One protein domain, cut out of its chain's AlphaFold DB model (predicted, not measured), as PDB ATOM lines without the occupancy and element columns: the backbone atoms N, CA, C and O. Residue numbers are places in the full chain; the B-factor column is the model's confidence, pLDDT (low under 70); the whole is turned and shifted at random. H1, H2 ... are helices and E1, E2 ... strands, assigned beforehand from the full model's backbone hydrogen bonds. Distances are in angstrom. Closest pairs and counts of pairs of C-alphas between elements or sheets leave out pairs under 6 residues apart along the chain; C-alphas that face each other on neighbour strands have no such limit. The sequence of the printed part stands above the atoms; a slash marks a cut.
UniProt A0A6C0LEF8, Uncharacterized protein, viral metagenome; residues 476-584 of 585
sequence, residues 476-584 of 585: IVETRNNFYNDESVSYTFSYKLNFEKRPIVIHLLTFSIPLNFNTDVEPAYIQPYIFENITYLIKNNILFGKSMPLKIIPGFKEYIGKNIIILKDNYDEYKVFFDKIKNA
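This is residues 476 to 584 of the 585 residues of an uncharacterized protein of viral metagenome (UniProt A0A6C0LEF8). What shape? A long twisted meander of antiparallel neighbours, E1 E2 E3, is grazed by a triangle of helices, H1 H2 H3. How big? The 109 printed residues, mixed in class and compact, have radius of gyration of the C-alphas 14.7 A, spans 52 by 32 by 22 A.

Which strands pair? E1, residues 476 to 482, and E3, 503 to 514, each form a hairpin with E2, 488 to 498: N 476 and O 494 are 2.8 A apart, N 489 and O 513 2.8 A. And helices? H3, 571 to 582, touches H1, 527 to 539, closest C-alphas 578 and 530, 6.4 A, and H2, 554 to 559, closest 580 and 555, 5.0 A. H2 has 0 of 2 O i to N i+4 pairs within hydrogen-bond range, but 2 of 3 i+3.

Where does E1 begin? C-alpha 476 is at (54.196, 60.396, 105.398). Where does H3 end? C-alpha 582 is at (34.810, 49.633, 108.108).

Any cut? The printed part has none. Low confidence? Residues 483 to 486, for instance, have pLDDT under 70.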
ATOM      1  N   ILE A 476      54.654  59.208 106.107       89.19
ATOM      2  CA  ILE A 476      54.196  60.396 105.398       89.19
ATOM      3  C   ILE A 476      52.867  60.047 104.730       89.19
ATOM      4  O   ILE A 476      52.776  59.042 104.023       89.19
ATOM      5  N   VAL A 477      51.856  60.886 104.955       88.88
ATOM      6  CA  VAL A 477      50.555  60.801 104.288       88.88
ATOM      7  C   VAL A 477      50.377  62.050 103.439       88.88
ATOM      8  O   VAL A 477      50.313  63.155 103.973       88.88
ATOM      9  N   GLU A 478      50.298  61.870 102.126       88.25
ATOM     10  CA  GLU A 478      49.936  62.927 101.186       88.25
ATOM     11  C   GLU A 478      48.500  62.717 100.714       88.25
ATOM     12  O   GLU A 478      48.150  61.634 100.241       88.25
ATOM     13  N   THR A 479      47.681  63.763 100.813       83.94
ATOM     14  CA  THR A 479      46.316  63.782 100.283       83.94
ATOM     15  C   THR A 479      46.257  64.770  99.126       83.94
ATOM     16  O   THR A 479      46.679  65.918  99.277       83.94
ATOM     17  N   ARG A 480      45.766  64.334  97.965       83.06
ATOM     18  CA  ARG A 480      45.615  65.183  96.774       83.06
ATOM     19  C   ARG A 480      44.190  65.107  96.257       83.06
ATOM     20  O   ARG A 480      43.650  64.016  96.112       83.06
ATOM     21  N   ASN A 481      43.615  66.263  95.946       80.31
ATOM     22  CA  ASN A 481      42.322  66.346  95.284       80.31
ATOM     23  C   ASN A 481      42.549  66.429  93.771       80.31
ATOM     24  O   ASN A 481      43.149  67.389  93.283       80.31
ATOM     25  N   ASN A 482      42.081  65.430  93.032       74.19
ATOM     26  CA  ASN A 482      42.214  65.351  91.582       74.19
ATOM     27  C   ASN A 482      40.942  65.885  90.924       74.19
ATOM     28  O   ASN A 482      40.083  65.117  90.497       74.19
ATOM     29  N   PHE A 483      40.822  67.208  90.852       60.97
ATOM     30  CA  PHE A 483      39.627  67.859  90.306       60.97
ATOM     31  C   PHE A 483      39.543  67.829  88.775       60.97
ATOM     32  O   PHE A 483      38.454  67.939  88.232       60.97
ATOM     33  N   TYR A 484      40.670  67.687  88.071       54.03
ATOM     34  CA  TYR A 484      40.705  67.931  86.624       54.03
ATOM     35  C   TYR A 484      40.381  66.707  85.750       54.03
ATOM     36  O   TYR A 484      39.850  66.894  84.664       54.03
ATOM     37  N   ASN A 485      40.664  65.478  86.209       55.81
ATOM     38  CA  ASN A 485      40.521  64.269  85.374       55.81
ATOM     39  C   ASN A 485      39.612  63.174  85.976       55.81
ATOM     40  O   ASN A 485      39.024  62.397  85.226       55.81
ATOM     41  N   ASP A 486      39.492  63.094  87.308       60.44
ATOM     42  CA  ASP A 486      38.917  61.921  87.994       60.44
ATOM     43  C   ASP A 486      37.940  62.241  89.137       60.44
ATOM     44  O   ASP A 486      37.441  61.296  89.738       60.44
ATOM     45  N   GLU A 487      37.710  63.521  89.466       78.81
ATOM     46  CA  GLU A 487      36.946  63.976  90.646       78.81
ATOM     47  C   GLU A 487      37.134  63.051  91.856       78.81
ATOM     48  O   GLU A 487      36.204  62.429  92.358       78.81
ATOM     49  N   SER A 488      38.378  62.900  92.308       84.56
ATOM     50  CA  SER A 488      38.731  61.939  93.355       84.56
ATOM     51  C   SER A 488      39.685  62.525  94.386       84.56
ATOM     52  O   SER A 488      40.370  63.519  94.142       84.56
ATOM     53  N   VAL A 489      39.757  61.884  95.549       84.62
ATOM     54  CA  VAL A 489      40.755  62.161  96.586       84.62
ATOM     55  C   VAL A 489      41.743  61.005  96.629       84.62
ATOM     56  O   VAL A 489      41.382  59.879  96.980       84.62
ATOM     57  N   SER A 490      43.002  61.280  96.294       87.12
ATOM     58  CA  SER A 490      44.099  60.322  96.408       87.12
ATOM     59  C   SER A 490      44.785  60.411  97.760       87.12
ATOM     60  O   SER A 490      45.118  61.499  98.228       87.12
ATOM     61  N   TYR A 491      45.094  59.250  98.324       87.69
ATOM     62  CA  TYR A 491      45.950  59.082  99.488       87.69
ATOM     63  C   TYR A 491      47.217  58.349  99.073       87.69
ATOM     64  O   TYR A 491      47.143  57.257  98.514       87.69
ATOM     65  N   THR A 492      48.376  58.929  99.370       89.31
ATOM     66  CA  THR A 492      49.681  58.288  99.185       89.31
ATOM     67  C   THR A 492      50.381  58.155 100.525       89.31
ATOM     68  O   THR A 492      50.594  59.139 101.233       89.31
ATOM     69  N   PHE A 493      50.758  56.925 100.859       90.12
ATOM     70  CA  PHE A 493      51.474  56.576 102.074       90.12
ATOM     71  C   PHE A 493      52.906  56.203 101.735       90.12
ATOM     72  O   PHE A 493      53.146  55.308 100.922       90.12
ATOM     73  N   SER A 494      53.856  56.849 102.403       91.56
ATOM     74  CA  SER A 494      55.275  56.536 102.262       91.56
ATOM     75  C   SER A 494      55.945  56.394 103.618       91.56
ATOM     76  O   SER A 494      55.696  57.179 104.528       91.56
ATOM     77  N   TYR A 495      56.824  55.411 103.758       91.62
ATOM     78  CA  TYR A 495      57.672  55.266 104.929       91.62
ATOM     79  C   TYR A 495      58.885  56.184 104.814       91.62
ATOM     80  O   TYR A 495      59.603  56.156 103.815       91.62
ATOM     81  N   LYS A 496      59.131  56.980 105.852       89.94
ATOM     82  CA  LYS A 496      60.293  57.854 105.965       89.94
ATOM     83  C   LYS A 496      61.390  57.140 106.748       89.94
ATOM     84  O   LYS A 496      61.401  57.146 107.978       89.94
ATOM     85  N   LEU A 497      62.342  56.559 106.029       88.06
ATOM     86  CA  LEU A 497      63.514  55.936 106.623       88.06
ATOM     87  C   LEU A 497      64.605  56.987 106.843       88.06
ATOM     88  O   LEU A 497      65.229  57.448 105.891       88.06
ATOM     89  N   ASN A 498      64.828  57.389 108.093       75.69
ATOM     90  CA  ASN A 498      65.832  58.399 108.423       75.69
ATOM     91  C   ASN A 498      67.240  57.778 108.456       75.69
ATOM     92  O   ASN A 498      67.524  56.951 109.320       75.69
ATOM     93  N   PHE A 499      68.114  58.215 107.548       66.56
ATOM     94  CA  PHE A 499      69.567  58.034 107.634       66.56
ATOM     95  C   PHE A 499      70.247  59.346 108.046       66.56
ATOM     96  O   PHE A 499      69.641  60.413 107.943       66.56
ATOM     97  N   GLU A 500      71.511  59.272 108.489       52.19
ATOM     98  CA  GLU A 500      72.273  60.431 108.991       52.19
ATOM     99  C   GLU A 500      72.364  61.584 107.975       52.19
ATOM    100  O   GLU A 500      72.350  62.748 108.369       52.19
ATOM    101  N   LYS A 501      72.429  61.279 106.671       60.16
ATOM    102  CA  LYS A 501      72.545  62.295 105.614       60.16
ATOM    103  C   LYS A 501      71.184  62.815 105.154       60.16
ATOM    104  O   LYS A 501      70.955  64.024 105.164       60.16
ATOM    105  N   ARG A 502      70.286  61.923 104.712       67.19
ATOM    106  CA  ARG A 502      68.932  62.264 104.243       67.19
ATOM    107  C   ARG A 502      67.950  61.115 104.460       67.19
ATOM    108  O   ARG A 502      68.348  59.952 104.427       67.19
ATOM    109  N   PRO A 503      66.657  61.421 104.641       80.00
ATOM    110  CA  PRO A 503      65.639  60.391 104.674       80.00
ATOM    111  C   PRO A 503      65.440  59.767 103.287       80.00
ATOM    112  O   PRO A 503      65.324  60.484 102.293       80.00
ATOM    113  N   ILE A 504      65.336  58.442 103.244       87.00
ATOM    114  CA  ILE A 504      64.857  57.695 102.080       87.00
ATOM    115  C   ILE A 504      63.347  57.533 102.231       87.00
ATOM    116  O   ILE A 504      62.858  57.103 103.277       87.00
ATOM    117  N   VAL A 505      62.606  57.900 101.189       88.75
ATOM    118  CA  VAL A 505      61.146  57.795 101.159       88.75
ATOM    119  C   VAL A 505      60.769  56.543 100.379       88.75
ATOM    120  O   VAL A 505      61.087  56.420  99.201       88.75
ATOM    121  N   ILE A 506      60.106  55.603 101.047       90.50
ATOM    122  CA  ILE A 506      59.712  54.318 100.467       90.50
ATOM    123  C   ILE A 506      58.200  54.317 100.321       90.50
ATOM    124  O   ILE A 506      57.478  54.301 101.317       90.50
ATOM    125  N   HIS A 507      57.715  54.325  99.084       89.88
ATOM    126  CA  HIS A 507      56.286  54.213  98.810       89.88
ATOM    127  C   HIS A 507      55.723  52.905  99.381       89.88
ATOM    128  O   HIS A 507      56.302  51.832  99.177       89.88
ATOM    129  N   LEU A 508      54.608  53.001 100.105       89.94
ATOM    130  CA  LEU A 508      53.917  51.866 100.717       89.94
ATOM    131  C   LEU A 508      52.636  51.510  99.961       89.94
ATOM    132  O   LEU A 508      52.399  50.336  99.673       89.94
ATOM    133  N   LEU A 509      51.798  52.517  99.703       88.12
ATOM    134  CA  LEU A 509      50.445  52.354  99.179       88.12
ATOM    135  C   LEU A 509      49.937  53.677  98.599       88.12
ATOM    136  O   LEU A 509      50.075  54.717  99.244       88.12
ATOM    137  N   THR A 510      49.259  53.616  97.451       87.88
ATOM    138  CA  THR A 510      48.440  54.723  96.939       87.88
ATOM    139  C   THR A 510      47.065  54.225  96.515       87.88
ATOM    140  O   THR A 510      46.953  53.202  95.841       87.88
ATOM    141  N   PHE A 511      46.020  54.963  96.878       86.31
ATOM    142  CA  PHE A 511      44.657  54.715  96.412       86.31
ATOM    143  C   PHE A 511      43.885  56.019  96.217       86.31
ATOM    144  O   PHE A 511      44.191  57.022  96.861       86.31
ATOM    145  N   SER A 512      42.874  55.982  95.353       87.00
ATOM    146  CA  SER A 512      42.011  57.114  95.019       87.00
ATOM    147  C   SER A 512      40.549  56.762  95.251       87.00
ATOM    148  O   SER A 512      40.073  55.726  94.787       87.00
ATOM    149  N   ILE A 513      39.841  57.643  95.955       86.94
ATOM    150  CA  ILE A 513      38.411  57.514  96.241       86.94
ATOM    151  C   ILE A 513      37.659  58.537  95.392       86.94
ATOM    152  O   ILE A 513      37.948  59.729  95.532       86.94
ATOM    153  N   PRO A 514      36.723  58.115  94.529       84.94
ATOM    154  CA  PRO A 514      35.926  59.044  93.737       84.94
ATOM    155  C   PRO A 514      34.983  59.852  94.639       84.94
ATOM    156  O   PRO A 514      34.490  59.350  95.649       84.94
ATOM    157  N   LEU A 515      34.746  61.114  94.289       81.19
ATOM    158  CA  LEU A 515      33.863  62.031  95.014       81.19
ATOM    159  C   LEU A 515      32.386  61.793  94.687       81.19
ATOM    160  O   LEU A 515      31.525  62.125  95.499       81.19
ATOM    161  N   ASN A 516      32.101  61.196  93.533       77.94
ATOM    162  CA  ASN A 516      30.769  60.841  93.062       77.94
ATOM    163  C   ASN A 516      30.798  59.517  92.281       77.94
ATOM    164  O   ASN A 516      31.856  58.984  91.953       77.94
ATOM    165  N   PHE A 517      29.614  58.972  92.020       79.31
ATOM    166  CA  PHE A 517      29.416  57.845  91.115       79.31
ATOM    167  C   PHE A 517      28.284  58.187  90.147       79.31
ATOM    168  O   PHE A 517      27.345  58.886  90.519       79.31
ATOM    169  N   ASN A 518      28.336  57.637  88.932       76.38
ATOM    170  CA  ASN A 518      27.262  57.746  87.934       76.38
ATOM    171  C   ASN A 518      26.085  56.783  88.211       76.38
ATOM    172  O   ASN A 518      25.351  56.414  87.299       76.38
ATOM    173  N   THR A 519      25.937  56.332  89.457       78.38
ATOM    174  CA  THR A 519      24.883  55.428  89.930       78.38
ATOM    175  C   THR A 519      24.419  55.876  91.312       78.38
ATOM    176  O   THR A 519      25.148  56.591  92.008       78.38
ATOM    177  N   ASP A 520      23.230  55.442  91.719       79.50
ATOM    178  CA  ASP A 520      22.701  55.735  93.046       79.50
ATOM    179  C   ASP A 520      23.588  55.106  94.129       79.50
ATOM    180  O   ASP A 520      23.783  53.889  94.195       79.50
ATOM    181  N   VAL A 521      24.130  55.959  94.999       78.69
ATOM    182  CA  VAL A 521      24.953  55.544  96.136       78.69
ATOM    183  C   VAL A 521      24.048  55.289  97.333       78.69
ATOM    184  O   VAL A 521      23.328  56.174  97.795       78.69
ATOM    185  N   GLU A 522      24.117  54.080  97.880       81.75
ATOM    186  CA  GLU A 522      23.392  53.729  99.099       81.75
ATOM    187  C   GLU A 522      23.869  54.613 100.272       81.75
ATOM    188  O   GLU A 522      25.080  54.770 100.467       81.75
ATOM    189  N   PRO A 523      22.965  55.116 101.136       78.62
ATOM    190  CA  PRO A 523      23.330  56.003 102.247       78.62
ATOM    191  C   PRO A 523      24.414  55.451 103.187       78.62
ATOM    192  O   PRO A 523      25.144  56.214 103.815       78.62
ATOM    193  N   ALA A 524      24.536  54.123 103.290       79.50
ATOM    194  CA  ALA A 524      25.541  53.457 104.115       79.50
ATOM    195  C   ALA A 524      26.982  53.585 103.578       79.50
ATOM    196  O   ALA A 524      27.921  53.395 104.350       79.50
ATOM    197  N   TYR A 525      27.154  53.917 102.293       81.25
ATOM    198  CA  TYR A 525      28.439  53.911 101.589       81.25
ATOM    199  C   TYR A 525      28.849  55.297 101.074       81.25
ATOM    200  O   TYR A 525      29.767  55.414 100.267       81.25
ATOM    201  N   ILE A 526      28.218  56.372 101.543       79.75
ATOM    202  CA  ILE A 526      28.585  57.729 101.121       79.75
ATOM    203  C   ILE A 526      30.044  58.072 101.474       79.75
ATOM    204  O   ILE A 526      30.588  57.673 102.509       79.75
ATOM    205  N   GLN A 527      30.677  58.860 100.610       80.88
ATOM    206  CA  GLN A 527      32.095  59.214 100.658       80.88
ATOM    207  C   GLN A 527      32.541  59.891 101.972       80.88
ATOM    208  O   GLN A 527      33.639  59.590 102.451       80.88
ATOM    209  N   PRO A 528      31.744  60.768 102.621       77.94
ATOM    210  CA  PRO A 528      32.146  61.365 103.895       77.94
ATOM    211  C   PRO A 528      32.518  60.326 104.960       77.94
ATOM    212  O   PRO A 528      33.533  60.479 105.640       77.94
ATOM    213  N   TYR A 529      31.774  59.219 105.042       80.75
ATOM    214  CA  TYR A 529      32.050  58.164 106.016       80.75
ATOM    215  C   TYR A 529      33.379  57.462 105.751       80.75
ATOM    216  O   TYR A 529      34.125  57.192 106.693       80.75
ATOM    217  N   ILE A 530      33.730  57.197 104.487       84.94
ATOM    218  CA  ILE A 530      35.010  56.542 104.201       84.94
ATOM    219  C   ILE A 530      36.196  57.458 104.510       84.94
ATOM    220  O   ILE A 530      37.202  56.993 105.049       84.94
ATOM    221  N   PHE A 531      36.072  58.764 104.255       82.25
ATOM    222  CA  PHE A 531      37.108  59.739 104.599       82.25
ATOM    223  C   PHE A 531      37.309  59.869 106.111       82.25
ATOM    224  O   PHE A 531      38.454  59.910 106.582       82.25
ATOM    225  N   GLU A 532      36.224  59.876 106.889       80.75
ATOM    226  CA  GLU A 532      36.287  59.856 108.354       80.75
ATOM    227  C   GLU A 532      36.950  58.574 108.869       80.75
ATOM    228  O   GLU A 532      37.862  58.641 109.701       80.75
ATOM    229  N   ASN A 533      36.574  57.420 108.315       87.25
ATOM    230  CA  ASN A 533      37.136  56.123 108.682       87.25
ATOM    231  C   ASN A 533      38.640  56.042 108.381       87.25
ATOM    232  O   ASN A 533      39.424  55.644 109.243       87.25
ATOM    233  N   ILE A 534      39.080  56.485 107.199       85.75
ATOM    234  CA  ILE A 534      40.506  56.539 106.838       85.75
ATOM    235  C   ILE A 534      41.263  57.468 107.782       85.75
ATOM    236  O   ILE A 534      42.309  57.096 108.321       85.75
ATOM    237  N   THR A 535      40.714  58.655 108.044       84.12
ATOM    238  CA  THR A 535      41.300  59.611 108.985       84.12
ATOM    239  C   THR A 535      41.451  58.990 110.374       84.12
ATOM    240  O   THR A 535      42.495  59.141 111.012       84.12
ATOM    241  N   TYR A 536      40.447  58.247 110.842       83.50
ATOM    242  CA  TYR A 536      40.500  57.536 112.113       83.50
ATOM    243  C   TYR A 536      41.582  56.446 112.123       83.50
ATOM    244  O   TYR A 536      42.378  56.391 113.066       83.50
ATOM    245  N   LEU A 537      41.664  55.616 111.077       86.44
ATOM    246  CA  LEU A 537      42.675  54.559 110.956       86.44
ATOM    247  C   LEU A 537      44.105  55.117 110.988       86.44
ATOM    248  O   LEU A 537      44.980  54.525 111.629       86.44
ATOM    249  N   ILE A 538      44.336  56.261 110.333       84.00
ATOM    250  CA  ILE A 538      45.624  56.969 110.327       84.00
ATOM    251  C   ILE A 538      45.945  57.485 111.730       84.00
ATOM    252  O   ILE A 538      46.984  57.141 112.295       84.00
ATOM    253  N   LYS A 539      45.037  58.269 112.328       79.06
ATOM    254  CA  LYS A 539      45.245  58.912 113.637       79.06
ATOM    255  C   LYS A 539      45.491  57.910 114.766       79.06
ATOM    256  O   LYS A 539      46.203  58.222 115.722       79.06
ATOM    257  N   ASN A 540      44.919  56.712 114.659       78.94
ATOM    258  CA  ASN A 540      45.018  55.665 115.675       78.94
ATOM    259  C   ASN A 540      46.100  54.609 115.390       78.94
ATOM    260  O   ASN A 540      46.220  53.646 116.154       78.94
ATOM    261  N   ASN A 541      46.919  54.792 114.346       81.00
ATOM    262  CA  ASN A 541      47.963  53.845 113.927       81.00
ATOM    263  C   ASN A 541      47.416  52.431 113.668       81.00
ATOM    264  O   ASN A 541      48.083  51.438 113.968       81.00
ATOM    265  N   ILE A 542      46.186  52.337 113.159       86.50
ATOM    266  CA  ILE A 542      45.537  51.060 112.848       86.50
ATOM    267  C   ILE A 542      45.940  50.621 111.442       86.50
ATOM    268  O   ILE A 542      46.334  49.472 111.268       86.50
ATOM    269  N   LEU A 543      45.955  51.553 110.475       86.81
ATOM    270  CA  LEU A 543      46.179  51.252 109.055       86.81
ATOM    271  C   LEU A 543      47.438  50.407 108.797       86.81
ATOM    272  O   LEU A 543      47.369  49.468 108.014       86.81
ATOM    273  N   PHE A 544      48.553  50.721 109.470       88.12
ATOM    274  CA  PHE A 544      49.841  50.013 109.366       88.12
ATOM    275  C   PHE A 544      50.309  49.379 110.691       88.12
ATOM    276  O   PHE A 544      51.441  48.894 110.792       88.12
ATOM    277  N   GLY A 545      49.469  49.395 111.726       84.94
ATOM    278  CA  GLY A 545      49.825  48.960 113.077       84.94
ATOM    279  C   GLY A 545      50.757  49.921 113.833       84.94
ATOM    280  O   GLY A 545      51.346  50.849 113.281       84.94
ATOM    281  N   LYS A 546      50.910  49.687 115.143       82.31
ATOM    282  CA  LYS A 546      51.591  50.609 116.081       82.31
ATOM    283  C   LYS A 546      53.116  50.484 116.150       82.31
ATOM    284  O   LYS A 546      53.754  51.360 116.714       82.31
ATOM    285  N   SER A 547      53.682  49.383 115.666       83.00
ATOM    286  CA  SER A 547      55.108  49.050 115.811       83.00
ATOM    287  C   SER A 547      55.630  48.384 114.541       83.00
ATOM    288  O   SER A 547      54.846  48.120 113.627       83.00
ATOM    289  N   MET A 548      56.940  48.157 114.466       85.31
ATOM    290  CA  MET A 548      57.531  47.323 113.423       85.31
ATOM    291  C   MET A 548      57.403  45.829 113.746       85.31
ATOM    292  O   MET A 548      57.506  45.444 114.915       85.31
ATOM    293  N   PRO A 549      57.260  44.962 112.728       90.62
ATOM    294  CA  PRO A 549      57.049  45.270 111.301       90.62
ATOM    295  C   PRO A 549      55.648  45.840 111.018       90.62
ATOM    296  O   PRO A 549      54.715  45.579 111.779       90.62
ATOM    297  N   LEU A 550      55.490  46.601 109.929       91.56
ATOM    298  CA  LEU A 550      54.222  47.220 109.530       91.56
ATOM    299  C   LEU A 550      53.159  46.145 109.277       91.56
ATOM    300  O   LEU A 550      53.302  45.289 108.402       91.56
ATOM    301  N   LYS A 551      52.065  46.206 110.033       89.81
ATOM    302  CA  LYS A 551      50.913  45.307 109.906       89.81
ATOM    303  C   LYS A 551      49.792  46.064 109.227       89.81
ATOM    304  O   LYS A 551      48.981  46.695 109.898       89.81
ATOM    305  N   ILE A 552      49.796  46.035 107.897       88.69
ATOM    306  CA  ILE A 552      48.723  46.659 107.134       88.69
ATOM    307  C   ILE A 552      47.408  45.920 107.374       88.69
ATOM    308  O   ILE A 552      47.408  44.690 107.495       88.69
ATOM    309  N   ILE A 553      46.296  46.648 107.449       87.38
ATOM    310  CA  ILE A 553      44.989  45.998 107.578       87.38
ATOM    311  C   ILE A 553      44.740  45.080 106.365       87.38
ATOM    312  O   ILE A 553      45.166  45.409 105.250       87.38
ATOM    313  N   PRO A 554      44.058  43.932 106.544       79.56
ATOM    314  CA  PRO A 554      43.933  42.911 105.501       79.56
ATOM    315  C   PRO A 554      43.412  43.445 104.166       79.56
ATOM    316  O   PRO A 554      43.917  43.050 103.118       79.56
ATOM    317  N   GLY A 555      42.476  44.398 104.212       72.38
ATOM    318  CA  GLY A 555      41.868  45.005 103.032       72.38
ATOM    319  C   GLY A 555      42.831  45.719 102.085       72.38
ATOM    320  O   GLY A 555      42.509  45.867 100.915       72.38
ATOM    321  N   PHE A 556      44.017  46.112 102.558       79.69
ATOM    322  CA  PHE A 556      45.024  46.788 101.737       79.69
ATOM    323  C   PHE A 556      46.209  45.900 101.339       79.69
ATOM    324  O   PHE A 556      47.073  46.322 100.572       79.69
ATOM    325  N   LYS A 557      46.277  44.667 101.853       77.56
ATOM    326  CA  LYS A 557      47.460  43.807 101.705       77.56
ATOM    327  C   LYS A 557      47.760  43.451 100.246       77.56
ATOM    328  O   LYS A 557      48.922  43.377  99.866       77.56
ATOM    329  N   GLU A 558      46.726  43.270  99.429       74.62
ATOM    330  CA  GLU A 558      46.841  42.936  98.000       74.62
ATOM    331  C   GLU A 558      47.282  44.110  97.110       74.62
ATOM    332  O   GLU A 558      47.520  43.932  95.912       74.62
ATOM    333  N   TYR A 559      47.389  45.310  97.684       74.56
ATOM    334  CA  TYR A 559      47.729  46.535  96.968       74.56
ATOM    335  C   TYR A 559      49.086  47.123  97.370       74.56
ATOM    336  O   TYR A 559      49.485  48.163  96.848       74.56
ATOM    337  N   ILE A 560      49.821  46.453  98.265       73.44
ATOM    338  CA  ILE A 560      51.191  46.834  98.624       73.44
ATOM    339  C   ILE A 560      52.052  46.861  97.355       73.44
ATOM    340  O   ILE A 560      52.128  45.872  96.628       73.44
ATOM    341  N   GLY A 561      52.719  47.989  97.104       63.19
ATOM    342  CA  GLY A 561      53.621  48.150  95.960       63.19
ATOM    343  C   GLY A 561      52.947  48.276  94.589       63.19
ATOM    344  O   GLY A 561      53.652  48.337  93.585       63.19
ATOM    345  N   LYS A 562      51.609  48.342  94.519       68.19
ATOM    346  CA  LYS A 562      50.899  48.722  93.287       68.19
ATOM    347  C   LYS A 562      50.924  50.243  93.108       68.19
ATOM    348  O   LYS A 562      50.903  50.984  94.090       68.19
ATOM    349  N   ASN A 563      50.948  50.691  91.849       60.50
ATOM    350  CA  ASN A 563      51.146  52.103  91.509       60.50
ATOM    351  C   ASN A 563      50.006  53.000  92.011       60.50
ATOM    352  O   ASN A 563      50.307  53.972  92.688       60.50
ATOM    353  N   ILE A 564      48.733  52.671  91.748       70.56
ATOM    354  CA  ILE A 564      47.539  53.322  92.326       70.56
ATOM    355  C   ILE A 564      46.358  52.329  92.271       70.56
ATOM    356  O   ILE A 564      46.188  51.644  91.264       70.56
ATOM    357  N   ILE A 565      45.525  52.273  93.319       72.38
ATOM    358  CA  ILE A 565      44.157  51.716  93.242       72.38
ATOM    359  C   ILE A 565      43.205  52.833  92.809       72.38
ATOM    360  O   ILE A 565      43.099  53.840  93.511       72.38
ATOM    361  N   ILE A 566      42.517  52.667  91.683       72.62
ATOM    362  CA  ILE A 566      41.527  53.633  91.194       72.62
ATOM    363  C   ILE A 566      40.155  52.971  91.297       72.62
ATOM    364  O   ILE A 566      39.873  52.047  90.549       72.62
ATOM    365  N   LEU A 567      39.315  53.441  92.222       76.25
ATOM    366  CA  LEU A 567      37.947  52.933  92.429       76.25
ATOM    367  C   LEU A 567      36.907  53.682  91.575       76.25
ATOM    368  O   LEU A 567      35.717  53.691  91.887       76.25
ATOM    369  N   LYS A 568      37.367  54.389  90.542       70.25
ATOM    370  CA  LYS A 568      36.534  55.218  89.672       70.25
ATOM    371  C   LYS A 568      35.631  54.324  88.821       70.25
ATOM    372  O   LYS A 568      36.075  53.287  88.342       70.25
ATOM    373  N   ASP A 569      34.374  54.734  88.658       69.06
ATOM    374  CA  ASP A 569      33.368  54.077  87.811       69.06
ATOM    375  C   ASP A 569      33.023  52.617  88.186       69.06
ATOM    376  O   ASP A 569      32.308  51.943  87.448       69.06
ATOM    377  N   ASN A 570      33.459  52.133  89.357       82.31
ATOM    378  CA  ASN A 570      33.155  50.790  89.858       82.31
ATOM    379  C   ASN A 570      32.634  50.837  91.304       82.31
ATOM    380  O   ASN A 570      33.382  50.677  92.275       82.31
ATOM    381  N   TYR A 571      31.330  51.083  91.445       85.88
ATOM    382  CA  TYR A 571      30.676  51.215  92.749       85.88
ATOM    383  C   TYR A 571      30.750  49.926  93.590       85.88
ATOM    384  O   TYR A 571      30.952  50.003  94.802       85.88
ATOM    385  N   ASP A 572      30.681  48.745  92.970       87.19
ATOM    386  CA  ASP A 572      30.770  47.468  93.688       87.19
ATOM    387  C   ASP A 572      32.162  47.245  94.295       87.19
ATOM    388  O   ASP A 572      32.289  46.847  95.457       87.19
ATOM    389  N   GLU A 573      33.225  47.565  93.551       85.62
ATOM    390  CA  GLU A 573      34.593  47.498  94.072       85.62
ATOM    391  C   GLU A 573      34.819  48.521  95.194       85.62
ATOM    392  O   GLU A 573      35.453  48.209  96.208       85.62
ATOM    393  N   TYR A 574      34.228  49.714  95.068       87.62
ATOM    394  CA  TYR A 574      34.217  50.698  96.143       87.62
ATOM    395  C   TYR A 574      33.489  50.194  97.397       87.62
ATOM    396  O   TYR A 574      34.016  50.374  98.493       87.62
ATOM    397  N   LYS A 575      32.337  49.519  97.279       89.25
ATOM    398  CA  LYS A 575      31.637  48.929  98.435       89.25
ATOM    399  C   LYS A 575      32.498  47.891  99.145       89.25
ATOM    400  O   LYS A 575      32.670  47.962 100.360       89.25
ATOM    401  N   VAL A 576      33.117  46.982  98.390       88.00
ATOM    402  CA  VAL A 576      34.038  45.979  98.946       88.00
ATOM    403  C   VAL A 576      35.206  46.656  99.671       88.00
ATOM    404  O   VAL A 576      35.602  46.233 100.761       88.00
ATOM    405  N   PHE A 577      35.761  47.720  99.091       86.88
ATOM    406  CA  PHE A 577      36.813  48.521  99.712       86.88
ATOM    407  C   PHE A 577      36.337  49.236 100.987       86.88
ATOM    408  O   PHE A 577      37.035  49.225 102.007       86.88
ATOM    409  N   PHE A 578      35.138  49.813 100.957       88.88
ATOM    410  CA  PHE A 578      34.508  50.484 102.087       88.88
ATOM    411  C   PHE A 578      34.314  49.520 103.258       88.88
ATOM    412  O   PHE A 578      34.734  49.818 104.377       88.88
ATOM    413  N   ASP A 579      33.752  48.338 103.001       89.50
ATOM    414  CA  ASP A 579      33.523  47.311 104.018       89.50
ATOM    415  C   ASP A 579      34.833  46.795 104.610       89.50
ATOM    416  O   ASP A 579      34.947  46.623 105.824       89.50
ATOM    417  N   LYS A 580      35.868  46.616 103.780       87.00
ATOM    418  CA  LYS A 580      37.220  46.272 104.239       87.00
ATOM    419  C   LYS A 580      37.778  47.305 105.228       87.00
ATOM    420  O   LYS A 580      38.413  46.913 106.207       87.00
ATOM    421  N   ILE A 581      37.555  48.601 104.991       86.62
ATOM    422  CA  ILE A 581      37.966  49.676 105.909       86.62
ATOM    423  C   ILE A 581      37.096  49.691 107.163       86.62
ATOM    424  O   ILE A 581      37.630  49.748 108.269       86.62
ATOM    425  N   LYS A 582      35.774  49.610 107.005       86.12
ATOM    426  CA  LYS A 582      34.810  49.633 108.108       86.12
ATOM    427  C   LYS A 582      35.042  48.486 109.092       86.12
ATOM    428  O   LYS A 582      35.048  48.719 110.293       86.12
ATOM    429  N   ASN A 583      35.299  47.278 108.593       86.69
ATOM    430  CA  ASN A 583      35.580  46.092 109.408       86.69
ATOM    431  C   ASN A 583      36.919  46.162 110.164       86.69
ATOM    432  O   ASN A 583      37.175  45.324 111.027       86.69
ATOM    433  N   ALA A 584      37.799  47.108 109.817       81.31
ATOM    434  CA  ALA A 584      39.092  47.296 110.471       81.31
ATOM    435  C   ALA A 584      39.076  48.347 111.598       81.31
ATOM    436  O   ALA A 584      40.099  48.505 112.272       81.31
TER     437      ALA A 584